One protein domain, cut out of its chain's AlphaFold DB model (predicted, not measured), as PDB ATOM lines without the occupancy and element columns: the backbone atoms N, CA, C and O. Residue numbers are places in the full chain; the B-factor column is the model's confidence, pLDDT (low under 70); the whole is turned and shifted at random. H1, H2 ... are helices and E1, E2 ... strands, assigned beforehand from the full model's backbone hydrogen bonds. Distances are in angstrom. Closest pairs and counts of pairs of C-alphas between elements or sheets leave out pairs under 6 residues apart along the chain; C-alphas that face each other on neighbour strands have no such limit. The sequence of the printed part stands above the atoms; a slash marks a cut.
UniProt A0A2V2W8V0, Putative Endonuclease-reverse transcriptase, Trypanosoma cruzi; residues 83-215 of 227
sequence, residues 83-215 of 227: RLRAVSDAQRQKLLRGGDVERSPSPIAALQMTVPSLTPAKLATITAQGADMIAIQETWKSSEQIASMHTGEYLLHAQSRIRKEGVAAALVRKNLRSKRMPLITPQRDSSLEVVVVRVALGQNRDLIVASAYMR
ATOM      1  N   ARG A  83     -27.147  -9.208 130.747       40.34
ATOM      2  CA  ARG A  83     -28.309  -9.898 130.154       40.34
ATOM      3  C   ARG A  83     -29.548  -9.018 130.006       40.34
ATOM      4  O   ARG A  83     -30.271  -9.182 129.033       40.34
ATOM      5  N   LEU A  84     -29.756  -8.043 130.897       42.66
ATOM      6  CA  LEU A  84     -30.849  -7.069 130.765       42.66
ATOM      7  C   LEU A  84     -30.732  -6.261 129.472       42.66
ATOM      8  O   LEU A  84     -31.746  -5.974 128.857       42.66
ATOM      9  N   ARG A  85     -29.508  -5.963 129.021       45.66
ATOM     10  CA  ARG A  85     -29.266  -5.236 127.770       45.66
ATOM     11  C   ARG A  85     -29.569  -6.101 126.552       45.66
ATOM     12  O   ARG A  85     -30.398  -5.712 125.754       45.66
ATOM     13  N   ALA A  86     -29.029  -7.318 126.482       40.47
ATOM     14  CA  ALA A  86     -29.320  -8.242 125.379       40.47
ATOM     15  C   ALA A  86     -30.811  -8.615 125.285       40.47
ATOM     16  O   ALA A  86     -31.359  -8.746 124.196       40.47
ATOM     17  N   VAL A  87     -31.478  -8.765 126.431       41.69
ATOM     18  CA  VAL A  87     -32.914  -9.043 126.513       41.69
ATOM     19  C   VAL A  87     -33.746  -7.804 126.184       41.69
ATOM     20  O   VAL A  87     -34.730  -7.929 125.465       41.69
ATOM     21  N   SER A  88     -33.349  -6.620 126.656       50.75
ATOM     22  CA  SER A  88     -33.992  -5.351 126.305       50.75
ATOM     23  C   SER A  88     -33.811  -5.043 124.821       50.75
ATOM     24  O   SER A  88     -34.767  -4.647 124.172       50.75
ATOM     25  N   ASP A  89     -32.644  -5.319 124.243       45.62
ATOM     26  CA  ASP A  89     -32.370  -5.182 122.814       45.62
ATOM     27  C   ASP A  89     -33.189  -6.191 122.003       45.62
ATOM     28  O   ASP A  89     -33.812  -5.815 121.012       45.62
ATOM     29  N   ALA A  90     -33.285  -7.442 122.461       41.28
ATOM     30  CA  ALA A  90     -34.161  -8.443 121.859       41.28
ATOM     31  C   ALA A  90     -35.643  -8.027 121.923       41.28
ATOM     32  O   ALA A  90     -36.357  -8.140 120.931       41.28
ATOM     33  N   GLN A  91     -36.099  -7.470 123.050       44.44
ATOM     34  CA  GLN A  91     -37.461  -6.949 123.222       44.44
ATOM     35  C   GLN A  91     -37.718  -5.692 122.376       44.44
ATOM     36  O   GLN A  91     -38.771  -5.582 121.751       44.44
ATOM     37  N   ARG A  92     -36.747  -4.774 122.280       47.84
ATOM     38  CA  ARG A  92     -36.787  -3.586 121.404       47.84
ATOM     39  C   ARG A  92     -36.840  -3.978 119.931       47.84
ATOM     40  O   ARG A  92     -37.481  -3.289 119.143       47.84
ATOM     41  N   GLN A  93     -36.216  -5.096 119.569       41.25
ATOM     42  CA  GLN A  93     -36.277  -5.692 118.234       41.25
ATOM     43  C   GLN A  93     -37.508  -6.590 118.014       41.25
ATOM     44  O   GLN A  93     -37.632  -7.173 116.940       41.25
ATOM     45  N   LYS A  94     -38.427  -6.690 118.991       47.62
ATOM     46  CA  LYS A  94     -39.609  -7.574 118.957       47.62
ATOM     47  C   LYS A  94     -39.262  -9.044 118.680       47.62
ATOM     48  O   LYS A  94     -40.031  -9.762 118.044       47.62
ATOM     49  N   LEU A  95     -38.099  -9.501 119.136       47.03
ATOM     50  CA  LEU A  95     -37.722 -10.908 119.051       47.03
ATOM     51  C   LEU A  95     -38.594 -11.702 120.026       47.03
ATOM     52  O   LEU A  95     -38.580 -11.444 121.231       47.03
ATOM     53  N   LEU A  96     -39.359 -12.655 119.496       50.41
ATOM     54  CA  LEU A  96     -40.204 -13.531 120.300       50.41
ATOM     55  C   LEU A  96     -39.311 -14.352 121.232       50.41
ATOM     56  O   LEU A  96     -38.385 -15.037 120.784       50.41
ATOM     57  N   ARG A  97     -39.565 -14.268 122.541       51.41
ATOM     58  CA  ARG A  97     -38.964 -15.204 123.494       51.41
ATOM     59  C   ARG A  97     -39.549 -16.584 123.199       51.41
ATOM     60  O   ARG A  97     -40.732 -16.690 122.886       51.41
ATOM     61  N   GLY A  98     -38.727 -17.634 123.264       42.84
ATOM     62  CA  GLY A  98     -39.193 -19.004 123.038       42.84
ATOM     63  C   GLY A  98     -40.453 -19.285 123.864       42.84
ATOM     64  O   GLY A  98     -40.409 -19.180 125.087       42.84
ATOM     65  N   GLY A  99     -41.565 -19.572 123.180       42.12
ATOM     66  CA  GLY A  99     -42.890 -19.762 123.780       42.12
ATOM     67  C   GLY A  99     -43.952 -18.724 123.389       42.12
ATOM     68  O   GLY A  99     -45.135 -19.044 123.481       42.12
ATOM     69  N   ASP A 100     -43.580 -17.537 122.897       37.34
ATOM     70  CA  ASP A 100     -44.558 -16.542 122.428       37.34
ATOM     71  C   ASP A 100     -44.976 -16.805 120.974       37.34
ATOM     72  O   ASP A 100     -44.205 -16.614 120.032       37.34
ATOM     73  N   VAL A 101     -46.231 -17.220 120.787       41.50
ATOM     74  CA  VAL A 101     -46.903 -17.261 119.482       41.50
ATOM     75  C   VAL A 101     -47.571 -15.903 119.268       41.50
ATOM     76  O   VAL A 101     -48.713 -15.690 119.682       41.50
ATOM     77  N   GLU A 102     -46.877 -14.956 118.629       38.69
ATOM     78  CA  GLU A 102     -47.561 -13.765 118.118       38.69
ATOM     79  C   GLU A 102     -48.548 -14.203 117.029       38.69
ATOM     80  O   GLU A 102     -48.243 -15.010 116.149       38.69
ATOM     81  N   ARG A 103     -49.771 -13.681 117.111       37.34
ATOM     82  CA  ARG A 103     -50.884 -14.025 116.230       37.34
ATOM     83  C   ARG A 103     -50.685 -13.390 114.848       37.34
ATOM     84  O   ARG A 103     -51.351 -12.420 114.494       37.34
ATOM     85  N   SER A 104     -49.770 -13.942 114.053       38.34
ATOM     86  CA  SER A 104     -49.776 -13.779 112.600       38.34
ATOM     87  C   SER A 104     -51.082 -14.360 112.026       38.34
ATOM     88  O   SER A 104     -51.683 -15.242 112.644       38.34
ATOM     89  N   PRO A 105     -51.567 -13.877 110.864       42.16
ATOM     90  CA  PRO A 105     -52.863 -14.291 110.304       42.16
ATOM     91  C   PRO A 105     -52.986 -15.808 110.043       42.16
ATOM     92  O   PRO A 105     -54.102 -16.311 109.947       42.16
ATOM     93  N   SER A 106     -51.860 -16.529 110.055       46.62
ATOM     94  CA  SER A 106     -51.750 -17.964 110.351       46.62
ATOM     95  C   SER A 106     -50.697 -18.129 111.457       46.62
ATOM     96  O   SER A 106     -49.639 -17.518 111.305       46.62
ATOM     97  N   PRO A 107     -50.926 -18.873 112.555       64.94
ATOM     98  CA  PRO A 107     -49.963 -18.959 113.656       64.94
ATOM     99  C   PRO A 107     -48.666 -19.616 113.177       64.94
ATOM    100  O   PRO A 107     -48.687 -20.759 112.734       64.94
ATOM    101  N   ILE A 108     -47.556 -18.879 113.245       70.81
ATOM    102  CA  ILE A 108     -46.226 -19.407 112.934       70.81
ATOM    103  C   ILE A 108     -45.718 -20.147 114.170       70.81
ATOM    104  O   ILE A 108     -45.574 -19.555 115.240       70.81
ATOM    105  N   ALA A 109     -45.449 -21.438 114.026       76.25
ATOM    106  CA  ALA A 109     -44.952 -22.283 115.099       76.25
ATOM    107  C   ALA A 109     -43.420 -22.222 115.175       76.25
ATOM    108  O   ALA A 109     -42.721 -22.512 114.203       76.25
ATOM    109  N   ALA A 110     -42.890 -21.888 116.350       77.75
ATOM    110  CA  ALA A 110     -41.461 -21.908 116.631       77.75
ATOM    111  C   ALA A 110     -41.147 -22.927 117.733       77.75
ATOM    112  O   ALA A 110     -41.870 -23.020 118.723       77.75
ATOM    113  N   LEU A 111     -40.053 -23.670 117.573       79.62
ATOM    114  CA  LEU A 111     -39.593 -24.674 118.527       79.62
ATOM    115  C   LEU A 111     -38.119 -24.445 118.871       79.62
ATOM    116  O   LEU A 111     -37.330 -24.052 118.017       79.62
ATOM    117  N   GLN A 112     -37.732 -24.717 120.113       84.19
ATOM    118  CA  GLN A 112     -36.334 -24.749 120.531       84.19
ATOM    119  C   GLN A 112     -36.018 -26.122 121.119       84.19
ATOM    120  O   GLN A 112     -36.787 -26.637 121.926       84.19
ATOM    121  N   MET A 113     -34.892 -26.709 120.719       82.44
ATOM    122  CA  MET A 113     -34.455 -28.022 121.190       82.44
ATOM    123  C   MET A 113     -32.954 -28.054 121.453       82.44
ATOM    124  O   MET A 113     -32.159 -27.531 120.672       82.44
ATOM    125  N   THR A 114     -32.572 -28.749 122.519       84.75
ATOM    126  CA  THR A 114     -31.188 -29.158 122.770       84.75
ATOM    127  C   THR A 114     -31.056 -30.617 122.377       84.75
ATOM    128  O   THR A 114     -31.785 -31.471 122.879       84.75
ATOM    129  N   VAL A 115     -30.173 -30.902 121.422       84.75
ATOM    130  CA  VAL A 115     -30.088 -32.209 120.772       84.75
ATOM    131  C   VAL A 115     -28.636 -32.657 120.816       84.75
ATOM    132  O   VAL A 115     -27.908 -32.365 119.872       84.75
ATOM    133  N   PRO A 116     -28.202 -33.377 121.866       84.19
ATOM    134  CA  PRO A 116     -26.804 -33.751 122.031       84.19
ATOM    135  C   PRO A 116     -26.376 -34.655 120.876       84.19
ATOM    136  O   PRO A 116     -26.763 -35.820 120.811       84.19
ATOM    137  N   SER A 117     -25.604 -34.095 119.952       86.75
ATOM    138  CA  SER A 117     -25.201 -34.678 118.673       86.75
ATOM    139  C   SER A 117     -26.385 -34.986 117.753       86.75
ATOM    140  O   SER A 117     -27.189 -35.903 117.977       86.75
ATOM    141  N   LEU A 118     -26.477 -34.218 116.670       88.50
ATOM    142  CA  LEU A 118     -27.554 -34.289 115.694       88.50
ATOM    143  C   LEU A 118     -27.333 -35.461 114.729       88.50
ATOM    144  O   LEU A 118     -26.498 -35.396 113.836       88.50
ATOM    145  N   THR A 119     -28.093 -36.544 114.867       91.12
ATOM    146  CA  THR A 119     -28.076 -37.663 113.906       91.12
ATOM    147  C   THR A 119     -29.175 -37.494 112.851       91.12
ATOM    148  O   THR A 119     -30.151 -36.787 113.112       91.12
ATOM    149  N   PRO A 120     -29.089 -38.159 111.680       90.88
ATOM    150  CA  PRO A 120     -30.181 -38.155 110.702       90.88
ATOM    151  C   PRO A 120     -31.526 -38.609 111.292       90.88
ATOM    152  O   PRO A 120     -32.555 -38.005 111.012       90.88
ATOM    153  N   ALA A 121     -31.513 -39.614 112.177       90.56
ATOM    154  CA  ALA A 121     -32.715 -40.080 112.868       90.56
ATOM    155  C   ALA A 121     -33.315 -38.999 113.786       90.56
ATOM    156  O   ALA A 121     -34.509 -38.726 113.710       90.56
ATOM    157  N   LYS A 122     -32.487 -38.323 114.599       91.75
ATOM    158  CA  LYS A 122     -32.938 -37.205 115.446       91.75
ATOM    159  C   LYS A 122     -33.476 -36.054 114.604       91.75
ATOM    160  O   LYS A 122     -34.503 -35.482 114.946       91.75
ATOM    161  N   LEU A 123     -32.812 -35.743 113.491       90.12
ATOM    162  CA  LEU A 123     -33.271 -34.719 112.558       90.12
ATOM    163  C   LEU A 123     -34.663 -35.046 112.004       90.12
ATOM    164  O   LEU A 123     -35.510 -34.161 111.985       90.12
ATOM    165  N   ALA A 124     -34.928 -36.302 111.630       90.06
ATOM    166  CA  ALA A 124     -36.252 -36.736 111.184       90.06
ATOM    167  C   ALA A 124     -37.325 -36.580 112.280       90.06
ATOM    168  O   ALA A 124     -38.430 -36.116 112.010       90.06
ATOM    169  N   THR A 125     -37.002 -36.906 113.537       89.12
ATOM    170  CA  THR A 125     -37.920 -36.701 114.672       89.12
ATOM    171  C   THR A 125     -38.207 -35.220 114.931       89.12
ATOM    172  O   THR A 125     -39.336 -34.855 115.261       89.12
ATOM    173  N   ILE A 126     -37.199 -34.360 114.771       85.75
ATOM    174  CA  ILE A 126     -37.327 -32.910 114.942       85.75
ATOM    175  C   ILE A 126     -38.201 -32.318 113.832       85.75
ATOM    176  O   ILE A 126     -39.120 -31.554 114.116       85.75
ATOM    177  N   THR A 127     -37.966 -32.684 112.570       87.88
ATOM    178  CA  THR A 127     -38.760 -32.171 111.440       87.88
ATOM    179  C   THR A 127     -40.205 -32.668 111.468       87.88
ATOM    180  O   THR A 127     -41.104 -31.935 111.041       87.88
ATOM    181  N   ALA A 128     -40.452 -33.852 112.041       86.31
ATOM    182  CA  ALA A 128     -41.790 -34.394 112.276       86.31
ATOM    183  C   ALA A 128     -42.628 -33.581 113.284       86.31
ATOM    184  O   ALA A 128     -43.851 -33.681 113.252       86.31
ATOM    185  N   GLN A 129     -42.011 -32.729 114.122       81.75
ATOM    186  CA  GLN A 129     -42.746 -31.800 115.000       81.75
ATOM    187  C   GLN A 129     -43.560 -30.766 114.210       81.75
ATOM    188  O   GLN A 129     -44.471 -30.142 114.746       81.75
ATOM    189  N   GLY A 130     -43.230 -30.564 112.931       80.38
ATOM    190  CA  GLY A 130     -44.042 -29.772 112.015       80.38
ATOM    191  C   GLY A 130     -44.002 -28.261 112.237       80.38
ATOM    192  O   GLY A 130     -44.705 -27.563 111.507       80.38
ATOM    193  N   ALA A 131     -43.188 -27.759 113.173       82.56
ATOM    194  CA  ALA A 131     -43.004 -26.331 113.416       82.56
ATOM    195  C   ALA A 131     -42.494 -25.598 112.160       82.56
ATOM    196  O   ALA A 131     -41.824 -26.175 111.309       82.56
ATOM    197  N   ASP A 132     -42.793 -24.313 112.027       81.38
ATOM    198  CA  ASP A 132     -42.329 -23.506 110.898       81.38
ATOM    199  C   ASP A 132     -40.839 -23.158 111.016       81.38
ATOM    200  O   ASP A 132     -40.125 -23.045 110.013       81.38
ATOM    201  N   MET A 133     -40.370 -23.004 112.256       84.00
ATOM    202  CA  MET A 133     -38.995 -22.657 112.601       84.00
ATOM    203  C   MET A 133     -38.540 -23.463 113.820       84.00
ATOM    204  O   MET A 133     -39.277 -23.585 114.796       84.00
ATOM    205  N   ILE A 134     -37.317 -23.993 113.795       86.12
ATOM    206  CA  ILE A 134     -36.762 -24.783 114.900       86.12
ATOM    207  C   ILE A 134     -35.335 -24.328 115.193       86.12
ATOM    208  O   ILE A 134     -34.457 -24.484 114.350       86.12
ATOM    209  N   ALA A 135     -35.080 -23.802 116.385       87.31
ATOM    210  CA  ALA A 135     -33.737 -23.546 116.891       87.31
ATOM    211  C   ALA A 135     -33.177 -24.820 117.542       87.31
ATOM    212  O   ALA A 135     -33.787 -25.370 118.456       87.31
ATOM    213  N   ILE A 136     -32.019 -25.287 117.079       87.12
ATOM    214  CA  ILE A 136     -31.355 -26.495 117.580       87.12
ATOM    215  C   ILE A 136     -30.018 -26.109 118.211       87.12
ATOM    216  O   ILE A 136     -29.249 -25.343 117.626       87.12
ATOM    217  N   GLN A 137     -29.746 -26.653 119.391       87.75
ATOM    218  CA  GLN A 137     -28.479 -26.527 120.108       87.75
ATOM    219  C   GLN A 137     -27.819 -27.895 120.290       87.75
ATOM    220  O   GLN A 137     -28.471 -28.932 120.181       87.75
ATOM    221  N   GLU A 138     -26.524 -27.877 120.597       86.62
ATOM    222  CA  GLU A 138     -25.679 -29.051 120.817       86.62
ATOM    223  C   GLU A 138     -25.601 -29.997 119.618       86.62
ATOM    224  O   GLU A 138     -25.438 -31.204 119.761       86.62
ATOM    225  N   THR A 139     -25.672 -29.443 118.404       85.62
ATOM    226  CA  THR A 139     -25.682 -30.249 117.181       85.62
ATOM    227  C   THR A 139     -24.415 -31.076 116.992       85.62
ATOM    228  O   THR A 139     -24.520 -32.181 116.468       85.62
ATOM    229  N   TRP A 140     -23.251 -30.574 117.422       86.62
ATOM    230  CA  TRP A 140     -21.940 -31.226 117.278       86.62
ATOM    231  C   TRP A 140     -21.736 -31.797 115.859       86.62
ATOM    232  O   TRP A 140     -21.558 -33.003 115.667       86.62
ATOM    233  N   LYS A 141     -21.874 -30.933 114.837       86.50
ATOM    234  CA  LYS A 141     -21.682 -31.288 113.417       86.50
ATOM    235  C   LYS A 141     -20.860 -30.261 112.663       86.50
ATOM    236  O   LYS A 141     -21.057 -29.065 112.843       86.50
ATOM    237  N   SER A 142     -19.971 -30.722 111.784       79.56
ATOM    238  CA  SER A 142     -19.224 -29.828 110.891       79.56
ATOM    239  C   SER A 142     -20.124 -29.221 109.807       79.56
ATOM    240  O   SER A 142     -21.191 -29.756 109.498       79.56
ATOM    241  N   SER A 143     -19.681 -28.130 109.174       72.81
ATOM    242  CA  SER A 143     -20.402 -27.518 108.044       72.81
ATOM    243  C   SER A 143     -20.674 -28.514 106.912       72.81
ATOM    244  O   SER A 143     -21.758 -28.489 106.336       72.81
ATOM    245  N   GLU A 144     -19.720 -29.399 106.600       81.25
ATOM    246  CA  GLU A 144     -19.853 -30.407 105.539       81.25
ATOM    247  C   GLU A 144     -20.904 -31.458 105.905       81.25
ATOM    248  O   GLU A 144     -21.772 -31.788 105.097       81.25
ATOM    249  N   GLN A 145     -20.869 -31.942 107.151       85.31
ATOM    250  CA  GLN A 145     -21.852 -32.901 107.648       85.31
ATOM    251  C   GLN A 145     -23.256 -32.302 107.630       85.31
ATOM    252  O   GLN A 145     -24.186 -32.961 107.176       85.31
ATOM    253  N   ILE A 146     -23.401 -31.045 108.049       81.00
ATOM    254  CA  ILE A 146     -24.671 -30.314 108.022       81.00
ATOM    255  C   ILE A 146     -25.180 -30.152 106.587       81.00
ATOM    256  O   ILE A 146     -26.352 -30.419 106.331       81.00
ATOM    257  N   ALA A 147     -24.311 -29.764 105.647       80.12
ATOM    258  CA  ALA A 147     -24.675 -29.611 104.237       80.12
ATOM    259  C   ALA A 147     -25.142 -30.931 103.594       80.12
ATOM    260  O   ALA A 147     -25.964 -30.911 102.682       80.12
ATOM    261  N   SER A 148     -24.647 -32.071 104.086       85.88
ATOM    262  CA  SER A 148     -25.027 -33.406 103.609       85.88
ATOM    263  C   SER A 148     -26.347 -33.942 104.186       85.88
ATOM    264  O   SER A 148     -26.862 -34.949 103.700       85.88
ATOM    265  N   MET A 149     -26.912 -33.309 105.223       88.88
ATOM    266  CA  MET A 149     -28.105 -33.835 105.890       88.88
ATOM    267  C   MET A 149     -29.366 -33.634 105.046       88.88
ATOM    268  O   MET A 149     -29.688 -32.527 104.611       88.88
ATOM    269  N   HIS A 150     -30.155 -34.699 104.901       88.25
ATOM    270  CA  HIS A 150     -31.478 -34.603 104.299       88.25
ATOM    271  C   HIS A 150     -32.473 -33.966 105.279       88.25
ATOM    272  O   HIS A 150     -32.727 -34.489 106.360       88.25
ATOM    273  N   THR A 151     -33.041 -32.829 104.885       86.81
ATOM    274  CA  THR A 151     -33.898 -31.980 105.733       86.81
ATOM    275  C   THR A 151     -35.342 -31.891 105.228       86.81
ATOM    276  O   THR A 151     -36.162 -31.198 105.830       86.81
ATOM    277  N   GLY A 152     -35.682 -32.614 104.152       88.94
ATOM    278  CA  GLY A 152     -37.031 -32.654 103.580       88.94
ATOM    279  C   GLY A 152     -37.543 -31.261 103.210       88.94
ATOM    280  O   GLY A 152     -36.929 -30.565 102.402       88.94
ATOM    281  N   GLU A 153     -38.643 -30.841 103.835       90.31
ATOM    282  CA  GLU A 153     -39.298 -29.539 103.630       90.31
ATOM    283  C   GLU A 153     -38.638 -28.369 104.376       90.31
ATOM    284  O   GLU A 153     -39.165 -27.257 104.374       90.31
ATOM    285  N   TYR A 154     -37.485 -28.585 105.008       92.19
ATOM    286  CA  TYR A 154     -36.767 -27.559 105.756       92.19
ATOM    287  C   TYR A 154     -35.470 -27.141 105.065       92.19
ATOM    288  O   TYR A 154     -34.873 -27.874 104.281       92.19
ATOM    289  N   LEU A 155     -35.028 -25.932 105.386       92.44
ATOM    290  CA  LEU A 155     -33.686 -25.424 105.159       92.44
ATOM    291  C   LEU A 155     -32.956 -25.417 106.496       92.44
ATOM    292  O   LEU A 155     -33.402 -24.766 107.443       92.44
ATOM    293  N   LEU A 156     -31.838 -26.138 106.565       91.62
ATOM    294  CA  LEU A 156     -30.962 -26.167 107.731       91.62
ATOM    295  C   LEU A 156     -29.885 -25.095 107.594       91.62
ATOM    296  O   LEU A 156     -28.976 -25.190 106.772       91.62
ATOM    297  N   HIS A 157     -29.997 -24.070 108.427       88.38
ATOM    298  CA  HIS A 157     -28.995 -23.033 108.588       88.38
ATOM    299  C   HIS A 157     -28.126 -23.391 109.782       88.38
ATOM    300  O   HIS A 157     -28.620 -23.515 110.897       88.38
ATOM    301  N   ALA A 158     -26.825 -23.511 109.576       85.81
ATOM    302  CA  ALA A 158     -25.885 -23.644 110.676       85.81
ATOM    303  C   ALA A 158     -24.651 -22.785 110.444       85.81
ATOM    304  O   ALA A 158     -24.414 -22.289 109.336       85.81
ATOM    305  N   GLN A 159     -23.860 -22.621 111.495       76.19
ATOM    306  CA  GLN A 159     -22.551 -22.001 111.420       76.19
ATOM    307  C   GLN A 159     -21.564 -22.884 112.173       76.19
ATOM    308  O   GLN A 159     -21.653 -23.035 113.384       76.19
ATOM    309  N   SER A 160     -20.623 -23.462 111.431       71.75
ATOM    310  CA  SER A 160     -19.469 -24.172 111.979       71.75
ATOM    311  C   SER A 160     -18.236 -23.312 111.745       71.75
ATOM    312  O   SER A 160     -18.051 -22.775 110.648       71.75
ATOM    313  N   ARG A 161     -17.370 -23.176 112.752       66.50
ATOM    314  CA  ARG A 161     -16.041 -22.588 112.530       66.50
ATOM    315  C   ARG A 161     -15.166 -23.603 111.789       66.50
ATOM    316  O   ARG A 161     -15.339 -24.809 111.944       66.50
ATOM    317  N   ILE A 162     -14.208 -23.124 110.997       58.03
ATOM    318  CA  ILE A 162     -13.245 -23.985 110.294       58.03
ATOM    319  C   ILE A 162     -12.560 -24.905 111.320       58.03
ATOM    320  O   ILE A 162     -12.034 -24.417 112.321       58.03
ATOM    321  N   ARG A 163     -12.586 -26.225 111.070       57.66
ATOM    322  CA  ARG A 163     -12.039 -27.287 111.947       57.66
ATOM    323  C   ARG A 163     -12.707 -27.426 113.327       57.66
ATOM    324  O   ARG A 163     -12.114 -28.016 114.225       57.66
ATOM    325  N   LYS A 164     -13.921 -26.904 113.515       70.31
ATOM    326  CA  LYS A 164     -14.735 -27.145 114.718       70.31
ATOM    327  C   LYS A 164     -16.136 -27.570 114.324       70.31
ATOM    328  O   LYS A 164     -16.667 -27.088 113.328       70.31
ATOM    329  N   GLU A 165     -16.721 -28.448 115.122       75.94
ATOM    330  CA  GLU A 165     -18.129 -28.808 115.024       75.94
ATOM    331  C   GLU A 165     -18.997 -27.630 115.473       75.94
ATOM    332  O   GLU A 165     -18.717 -27.006 116.492       75.94
ATOM    333  N   GLY A 166     -20.029 -27.318 114.696       74.00
ATOM    334  CA  GLY A 166     -21.040 -26.332 115.025       74.00
ATOM    335  C   GLY A 166     -21.989 -26.883 116.077       74.00
ATOM    336  O   GLY A 166     -22.430 -28.040 116.007       74.00
ATOM    337  N   VAL A 167     -22.304 -26.038 117.049       82.25
ATOM    338  CA  VAL A 167     -23.097 -26.374 118.234       82.25
ATOM    339  C   VAL A 167     -24.472 -25.693 118.204       82.25
ATOM    340  O   VAL A 167     -25.338 -26.019 119.007       82.25
ATOM    341  N   ALA A 168     -24.721 -24.794 117.249       84.75
ATOM    342  CA  ALA A 168     -26.023 -24.171 117.023       84.75
ATOM    343  C   ALA A 168     -26.457 -24.295 115.555       84.75
ATOM    344  O   ALA A 168     -25.655 -24.148 114.630       84.75
ATOM    345  N   ALA A 169     -27.753 -24.520 115.344       89.12
ATOM    346  CA  ALA A 169     -28.393 -24.537 114.037       89.12
ATOM    347  C   ALA A 169     -29.843 -24.033 114.116       89.12
ATOM    348  O   ALA A 169     -30.431 -23.931 115.192       89.12
ATOM    349  N   ALA A 170     -30.427 -23.724 112.966       89.25
ATOM    350  CA  ALA A 170     -31.824 -23.354 112.814       89.25
ATOM    351  C   ALA A 170     -32.417 -24.038 111.575       89.25
ATOM    352  O   ALA A 170     -31.858 -23.940 110.483       89.25
ATOM    353  N   LEU A 171     -33.556 -24.706 111.728       90.19
ATOM    354  CA  LEU A 171     -34.380 -25.187 110.622       90.19
ATOM    355  C   LEU A 171     -35.480 -24.172 110.335       90.19
ATOM    356  O   LEU A 171     -36.124 -23.677 111.257       90.19
ATOM    357  N   VAL A 172     -35.725 -23.897 109.060       90.19
ATOM    358  CA  VAL A 172     -36.853 -23.070 108.614       90.19
ATOM    359  C   VAL A 172     -37.534 -23.768 107.450       90.19
ATOM    360  O   VAL A 172     -36.842 -24.235 106.547       90.19
ATOM    361  N   ARG A 173     -38.866 -23.860 107.440       87.69
ATOM    362  CA  ARG A 173     -39.578 -24.469 106.307       87.69
ATOM    363  C   ARG A 173     -39.266 -23.750 104.988       87.69
ATOM    364  O   ARG A 173     -39.170 -22.527 104.938       87.69
ATOM    365  N   LYS A 174     -39.145 -24.511 103.897       90.94
ATOM    366  CA  LYS A 174     -38.809 -24.024 102.545       90.94
ATOM    367  C   LYS A 174     -39.845 -23.065 101.959       90.94
ATOM    368  O   LYS A 174     -39.495 -22.229 101.130       90.94
ATOM    369  N   ASN A 175     -41.103 -23.172 102.385       82.44
ATOM    370  CA  ASN A 175     -42.165 -22.240 101.999       82.44
ATOM    371  C   ASN A 175     -41.964 -20.833 102.595       82.44
ATOM    372  O   ASN A 175     -42.575 -19.879 102.114       82.44
ATOM    373  N   LEU A 176     -41.093 -20.687 103.599       83.31
ATOM    374  CA  LEU A 176     -40.685 -19.406 104.153       83.31
ATOM    375  C   LEU A 176     -39.362 -18.966 103.525       83.31
ATOM    376  O   LEU A 176     -38.348 -19.669 103.554       83.31
ATOM    377  N   ARG A 177     -39.348 -17.751 102.975       88.31
ATOM    378  CA  ARG A 177     -38.138 -17.175 102.379       88.31
ATOM    379  C   ARG A 177     -37.162 -16.818 103.493       88.31
ATOM    380  O   ARG A 177     -37.328 -15.797 104.157       88.31
ATOM    381  N   SER A 178     -36.146 -17.655 103.692       88.19
ATOM    382  CA  SER A 178     -35.159 -17.490 104.758       88.19
ATOM    383  C   SER A 178     -33.754 -17.211 104.230       88.19
ATOM    384  O   SER A 178     -33.343 -17.713 103.185       88.19
ATOM    385  N   LYS A 179     -33.000 -16.387 104.962       88.56
ATOM    386  CA  LYS A 179     -31.602 -16.066 104.671       88.56
ATOM    387  C   LYS A 179     -30.808 -16.010 105.970       88.56
ATOM    388  O   LYS A 179     -31.125 -15.217 106.857       88.56
ATOM    389  N   ARG A 180     -29.743 -16.812 106.064       85.75
ATOM    390  CA  ARG A 180     -28.770 -16.710 107.159       85.75
ATOM    391  C   ARG A 180     -28.125 -15.327 107.136       85.75
ATOM    392  O   ARG A 180     -27.618 -14.893 106.099       85.75
ATOM    393  N   MET A 181     -28.138 -14.642 108.270       79.31
ATOM    394  CA  MET A 181     -27.439 -13.373 108.428       79.31
ATOM    395  C   MET A 181     -25.970 -13.643 108.772       79.31
ATOM    396  O   MET A 181     -25.692 -14.515 109.596       79.31
ATOM    397  N   PRO A 182     -25.014 -12.937 108.145       68.69
ATOM    398  CA  PRO A 182     -23.616 -13.061 108.518       68.69
ATOM    399  C   PRO A 182     -23.423 -12.444 109.905       68.69
ATOM    400  O   PRO A 182     -23.515 -11.229 110.063       68.69
ATOM    401  N   LEU A 183     -23.170 -13.279 110.910       65.75
ATOM    402  CA  LEU A 183     -22.755 -12.821 112.228       65.75
ATOM    403  C   LEU A 183     -21.243 -13.018 112.361       65.75
ATOM    404  O   LEU A 183     -20.738 -14.139 112.256       65.75
ATOM    405  N   ILE A 184     -20.522 -11.919 112.586       57.69
ATOM    406  CA  ILE A 184     -19.098 -11.957 112.922       57.69
ATOM    407  C   ILE A 184     -19.004 -12.233 114.421       57.69
ATOM    408  O   ILE A 184     -19.079 -11.321 115.239       57.69
ATOM    409  N   THR A 185     -18.878 -13.503 114.797       57.03
ATOM    410  CA  THR A 185     -18.547 -13.856 116.180       57.03
ATOM    411  C   THR A 185     -17.046 -13.625 116.387       57.03
ATOM    412  O   THR A 185     -16.258 -14.125 115.575       57.03
ATOM    413  N   PRO A 186     -16.611 -12.888 117.428       55.03
ATOM    414  CA  PRO A 186     -15.194 -12.659 117.690       55.03
ATOM    415  C   PRO A 186     -14.431 -13.985 117.734       55.03
ATOM    416  O   PRO A 186     -14.765 -14.892 118.496       55.03
ATOM    417  N   GLN A 187     -13.389 -14.113 116.910       54.16
ATOM    418  CA  GLN A 187     -12.684 -15.383 116.695       54.16
ATOM    419  C   GLN A 187     -12.074 -15.958 117.991       54.16
ATOM    420  O   GLN A 187     -11.933 -17.176 118.114       54.16
ATOM    421  N   ARG A 188     -11.775 -15.083 118.965       54.84
ATOM    422  CA  ARG A 188     -11.202 -15.411 120.282       54.84
ATOM    423  C   ARG A 188     -12.228 -15.853 121.328       54.84
ATOM    424  O   ARG A 188     -11.846 -16.531 122.275       54.84
ATOM    425  N   ASP A 189     -13.507 -15.526 121.153       59.28
ATOM    426  CA  ASP A 189     -14.557 -16.010 122.046       59.28
ATOM    427  C   ASP A 189     -15.091 -17.336 121.497       59.28
ATOM    428  O   ASP A 189     -15.779 -17.372 120.477       59.28
ATOM    429  N   SER A 190     -14.691 -18.443 122.121       63.19
ATOM    430  CA  SER A 190     -15.171 -19.793 121.788       63.19
ATOM    431  C   SER A 190     -16.300 -20.270 122.699       63.19
ATOM    432  O   SER A 190     -16.732 -21.415 122.581       63.19
ATOM    433  N   SER A 191     -16.751 -19.412 123.619       67.81
ATOM    434  CA  SER A 191     -17.804 -19.744 124.571       67.81
ATOM    435  C   SER A 191     -19.196 -19.605 123.963       67.81
ATOM    436  O   SER A 191     -20.109 -20.270 124.433       67.81
ATOM    437  N   LEU A 192     -19.344 -18.797 122.907       74.56
ATOM    438  CA  LEU A 192     -20.612 -18.513 122.248       74.56
ATOM    439  C   LEU A 192     -20.590 -18.921 120.767       74.56
ATOM    440  O   LEU A 192     -19.744 -18.480 119.981       74.56
ATOM    441  N   GLU A 193     -21.585 -19.711 120.376       77.12
ATOM    442  CA  GLU A 193     -21.913 -20.008 118.985       77.12
ATOM    443  C   GLU A 193     -23.352 -19.602 118.694       77.12
ATOM    444  O   GLU A 193     -24.261 -19.939 119.449       77.12
ATOM    445  N   VAL A 194     -23.566 -18.849 117.613       78.62
ATOM    446  CA  VAL A 194     -24.887 -18.317 117.265       78.62
ATOM    447  C   VAL A 194     -25.139 -18.476 115.779       78.62
ATOM    448  O   VAL A 194     -24.272 -18.189 114.960       78.62
ATOM    449  N   VAL A 195     -26.362 -18.867 115.442       80.88
ATOM    450  CA  VAL A 195     -26.902 -18.848 114.088       80.88
ATOM    451  C   VAL A 195     -28.100 -17.922 114.070       80.88
ATOM    452  O   VAL A 195     -29.046 -18.121 114.826       80.88
ATOM    453  N   VAL A 196     -28.064 -16.926 113.185       82.44
ATOM    454  CA  VAL A 196     -29.154 -15.965 112.994       82.44
ATOM    455  C   VAL A 196     -29.711 -16.116 111.586       82.44
ATOM    456  O   VAL A 196     -28.972 -16.057 110.599       82.44
ATOM    457  N   VAL A 197     -31.023 -16.294 111.479       82.19
ATOM    458  CA  VAL A 197     -31.742 -16.454 110.216       82.19
ATOM    459  C   VAL A 197     -32.863 -15.433 110.153       82.19
ATOM    460  O   VAL A 197     -33.713 -15.387 111.035       82.19
ATOM    461  N   ARG A 198     -32.883 -14.633 109.087       82.00
ATOM    462  CA  ARG A 198     -34.016 -13.765 108.760       82.00
ATOM    463  C   ARG A 198     -35.020 -14.546 107.927       82.00
ATOM    464  O   ARG A 198     -34.621 -15.209 106.973       82.00
ATOM    465  N   VAL A 199     -36.295 -14.448 108.272       81.94
ATOM    466  CA  VAL A 199     -37.411 -15.160 107.648       81.94
ATOM    467  C   VAL A 199     -38.462 -14.141 107.223       81.94
ATOM    468  O   VAL A 199     -39.032 -13.457 108.065       81.94
ATOM    469  N   ALA A 200     -38.715 -14.018 105.923       82.50
ATOM    470  CA  ALA A 200     -39.688 -13.064 105.401       82.50
ATOM    471  C   ALA A 200     -41.103 -13.658 105.422       82.50
ATOM    472  O   ALA A 200     -41.331 -14.735 104.868       82.50
ATOM    473  N   LEU A 201     -42.052 -12.936 106.024       72.31
ATOM    474  CA  LEU A 201     -43.455 -13.348 106.166       72.31
ATOM    475  C   LEU A 201     -44.422 -12.626 105.217       72.31
ATOM    476  O   LEU A 201     -45.593 -12.988 105.140       72.31
ATOM    477  N   GLY A 202     -43.968 -11.581 104.526       68.12
ATOM    478  CA  GLY A 202     -44.812 -10.750 103.665       68.12
ATOM    479  C   GLY A 202     -44.379  -9.286 103.673       68.12
ATOM    480  O   GLY A 202     -43.261  -8.970 104.077       68.12
ATOM    481  N   GLN A 203     -45.253  -8.384 103.213       56.66
ATOM    482  CA  GLN A 203     -44.941  -6.955 103.079       56.66
ATOM    483  C   GLN A 203     -44.430  -6.358 104.404       56.66
ATOM    484  O   GLN A 203     -45.192  -6.186 105.354       56.66
ATOM    485  N   ASN A 204     -43.129  -6.044 104.443       59.16
ATOM    486  CA  ASN A 204     -42.416  -5.420 105.563       59.16
ATOM    487  C   ASN A 204     -42.493  -6.152 106.915       59.16
ATOM    488  O   ASN A 204     -42.330  -5.531 107.965       59.16
ATOM    489  N   ARG A 205     -42.713  -7.470 106.913       70.12
ATOM    490  CA  ARG A 205     -42.671  -8.283 108.135       70.12
ATOM    491  C   ARG A 205     -41.632  -9.378 107.986       70.12
ATOM    492  O   ARG A 205     -41.826 -10.321 107.221       70.12
ATOM    493  N   ASP A 206     -40.558  -9.247 108.750       73.38
ATOM    494  CA  ASP A 206     -39.546 -10.282 108.888       73.38
ATOM    495  C   ASP A 206     -39.519 -10.776 110.326       73.38
ATOM    496  O   ASP A 206     -39.615  -9.983 111.262       73.38
ATOM    497  N   LEU A 207     -39.338 -12.080 110.489       76.19
ATOM    498  CA  LEU A 207     -38.945 -12.682 111.750       76.19
ATOM    499  C   LEU A 207     -37.453 -12.973 111.742       76.19
ATOM    500  O   LEU A 207     -36.847 -13.223 110.698       76.19
ATOM    501  N   ILE A 208     -36.872 -12.981 112.933       79.75
ATOM    502  CA  ILE A 208     -35.510 -13.441 113.152       79.75
ATOM    503  C   ILE A 208     -35.571 -14.680 114.035       79.75
ATOM    504  O   ILE A 208     -36.133 -14.649 115.126       79.75
ATOM    505  N   VAL A 209     -34.950 -15.755 113.569       77.56
ATOM    506  CA  VAL A 209     -34.674 -16.946 114.369       77.56
ATOM    507  C   VAL A 209     -33.214 -16.891 114.768       77.56
ATOM    508  O   VAL A 209     -32.337 -16.836 113.905       77.56
ATOM    509  N   ALA A 210     -32.952 -16.908 116.069       81.25
ATOM    510  CA  ALA A 210     -31.605 -16.986 116.607       81.25
ATOM    511  C   ALA A 210     -31.472 -18.253 117.456       81.25
ATOM    512  O   ALA A 210     -32.162 -18.403 118.461       81.25
ATOM    513  N   SER A 211     -30.578 -19.156 117.056       81.88
ATOM    514  CA  SER A 211     -30.123 -20.248 117.918       81.88
ATOM    515  C   SER A 211     -28.768 -19.865 118.484       81.88
ATOM    516  O   SER A 211     -27.844 -19.600 117.720       81.88
ATOM    517  N   ALA A 212     -28.662 -19.799 119.808       82.69
ATOM    518  CA  ALA A 212     -27.435 -19.458 120.508       82.69
ATOM    519  C   ALA A 212     -27.093 -20.558 121.510       82.69
ATOM    520  O   ALA A 212     -27.926 -20.920 122.337       82.69
ATOM    521  N   TYR A 213     -25.862 -21.050 121.449       76.31
ATOM    522  CA  TYR A 213     -25.293 -21.960 122.426       76.31
ATOM    523  C   TYR A 213     -24.159 -21.265 123.172       76.31
ATOM    524  O   TYR A 213     -23.208 -20.780 122.558       76.31
ATOM    525  N   MET A 214     -24.267 -21.234 124.499       78.25
ATOM    526  CA  MET A 214     -23.182 -20.826 125.383       78.25
ATOM    527  C   MET A 214     -22.634 -22.058 126.085       78.25
ATOM    528  O   MET A 214     -23.388 -22.779 126.738       78.25
ATOM    529  N   ARG A 215     -21.325 -22.285 125.970       71.62
ATOM    530  CA  ARG A 215     -20.662 -23.395 126.648       71.62
ATOM    531  C   ARG A 215     -20.849 -23.241 128.163       71.62
ATOM    532  O   ARG A 215     -20.553 -22.164 128.691       71.62
TER     533      ARG A 215
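AT A GLANCE: This is residues 83 to 215 of the 227 residues of the protein "Putative Endonuclease-reverse transcriptase" of Trypanosoma cruzi (UniProt A0A2V2W8V0). Two sheets lie face to face as a sandwich, a twisted one of four strands, E1 E2 E4 E3, and one of three, E5 E6 E7, their strands nearly aligned. H3 and the grazing H2 lie beside the four-stranded sheet, while H1 lies far out at the end of a long link without named elements. The printed part has 133 residues, with three named helices and seven named strands in the order H1 E1 H2 E2 H3 E3 E4 E5 E6 E7; the class is mixed, helices and strands. The four-stranded sheet is mixed, the other antiparallel. The whole is compact, with a radius of gyration of the C-alphas of 14.5 A, and spans 41 by 36 by 22 A.

HOW THE PARTS SIT: Start at the larger sheet, where E1, residues 110 to 114, is the parallel neighbour of E2, residues 133 to 141; N 111 and O 133 are 2.9 A apart. E2 bends by 83 degrees at residue 138. E4, residues 166 to 173, is antiparallel to E2, with N 134 and O 171 at 2.8 A, and to the edge strand E3, residues 154 to 158, with N 155 and O 172 at 2.7 A; E3 and E4 are a hairpin. The sheet is strongly twisted, but only just, its C-alphas lying up to 4.0 A off its best plane. E1, H2 and E2, with H2 at residues 120 to 127, form a strand-helix-strand unit, two parallel neighbour strands with a helix between, whose crossover is right-handed. H2 only grazes the sheet, with its residues 123 to 127. E2, H3 and E3, with H3 at residues 143 to 148, form a split unit, E4 being between its strands; this crossover is right-handed too. H3 is on the sheet, at a height of 7.7 A; its closest C-alphas to E3 are those of Ser 143 and Ala 158, 7.2 A apart. Across the sandwich, two sheets face to face with best planes 8 degrees apart, look for E6, residues 192 to 202: its closest C-alphas to E4 are those of Val 195 and Ala 169, 5.9 A apart. E5, residues 177 to 180, E6 and E7, residues 205 to 214, form a meander, each strand the antiparallel neighbour of the one before; N 179 and O 198 are 2.8 A apart, N 195 and O 211 2.8 A. H1, residues 83 to 92, is on neither sheet. In H1, H2 and H3 every O i to N i+4 pair is within hydrogen-bond range.

IN THESE COORDINATES: Find C-alpha 83 at (-28.309, -9.898, 130.154), from which H1 runs 13.7 A. E2 measures 19.4 A and E4 20.6 A. E6 begins at C-alpha 192, (-20.612, -18.513, 122.248), and runs 31.5 A; E7 runs 28.9 A to C-alpha 214, (-23.182, -20.826, 125.383).

THE WHOLE: The two C-alphas farthest apart, those of Pro 105 and Arg 163, are 42.9 A apart. The printed part has no cut. The links H1 to E1 and E5 to E6 are long. The mean pLDDT of the printed part is 73.3; look for values under 70 at residues 83 to 107, 161 to 163, 182 to 191 and 202 to 204.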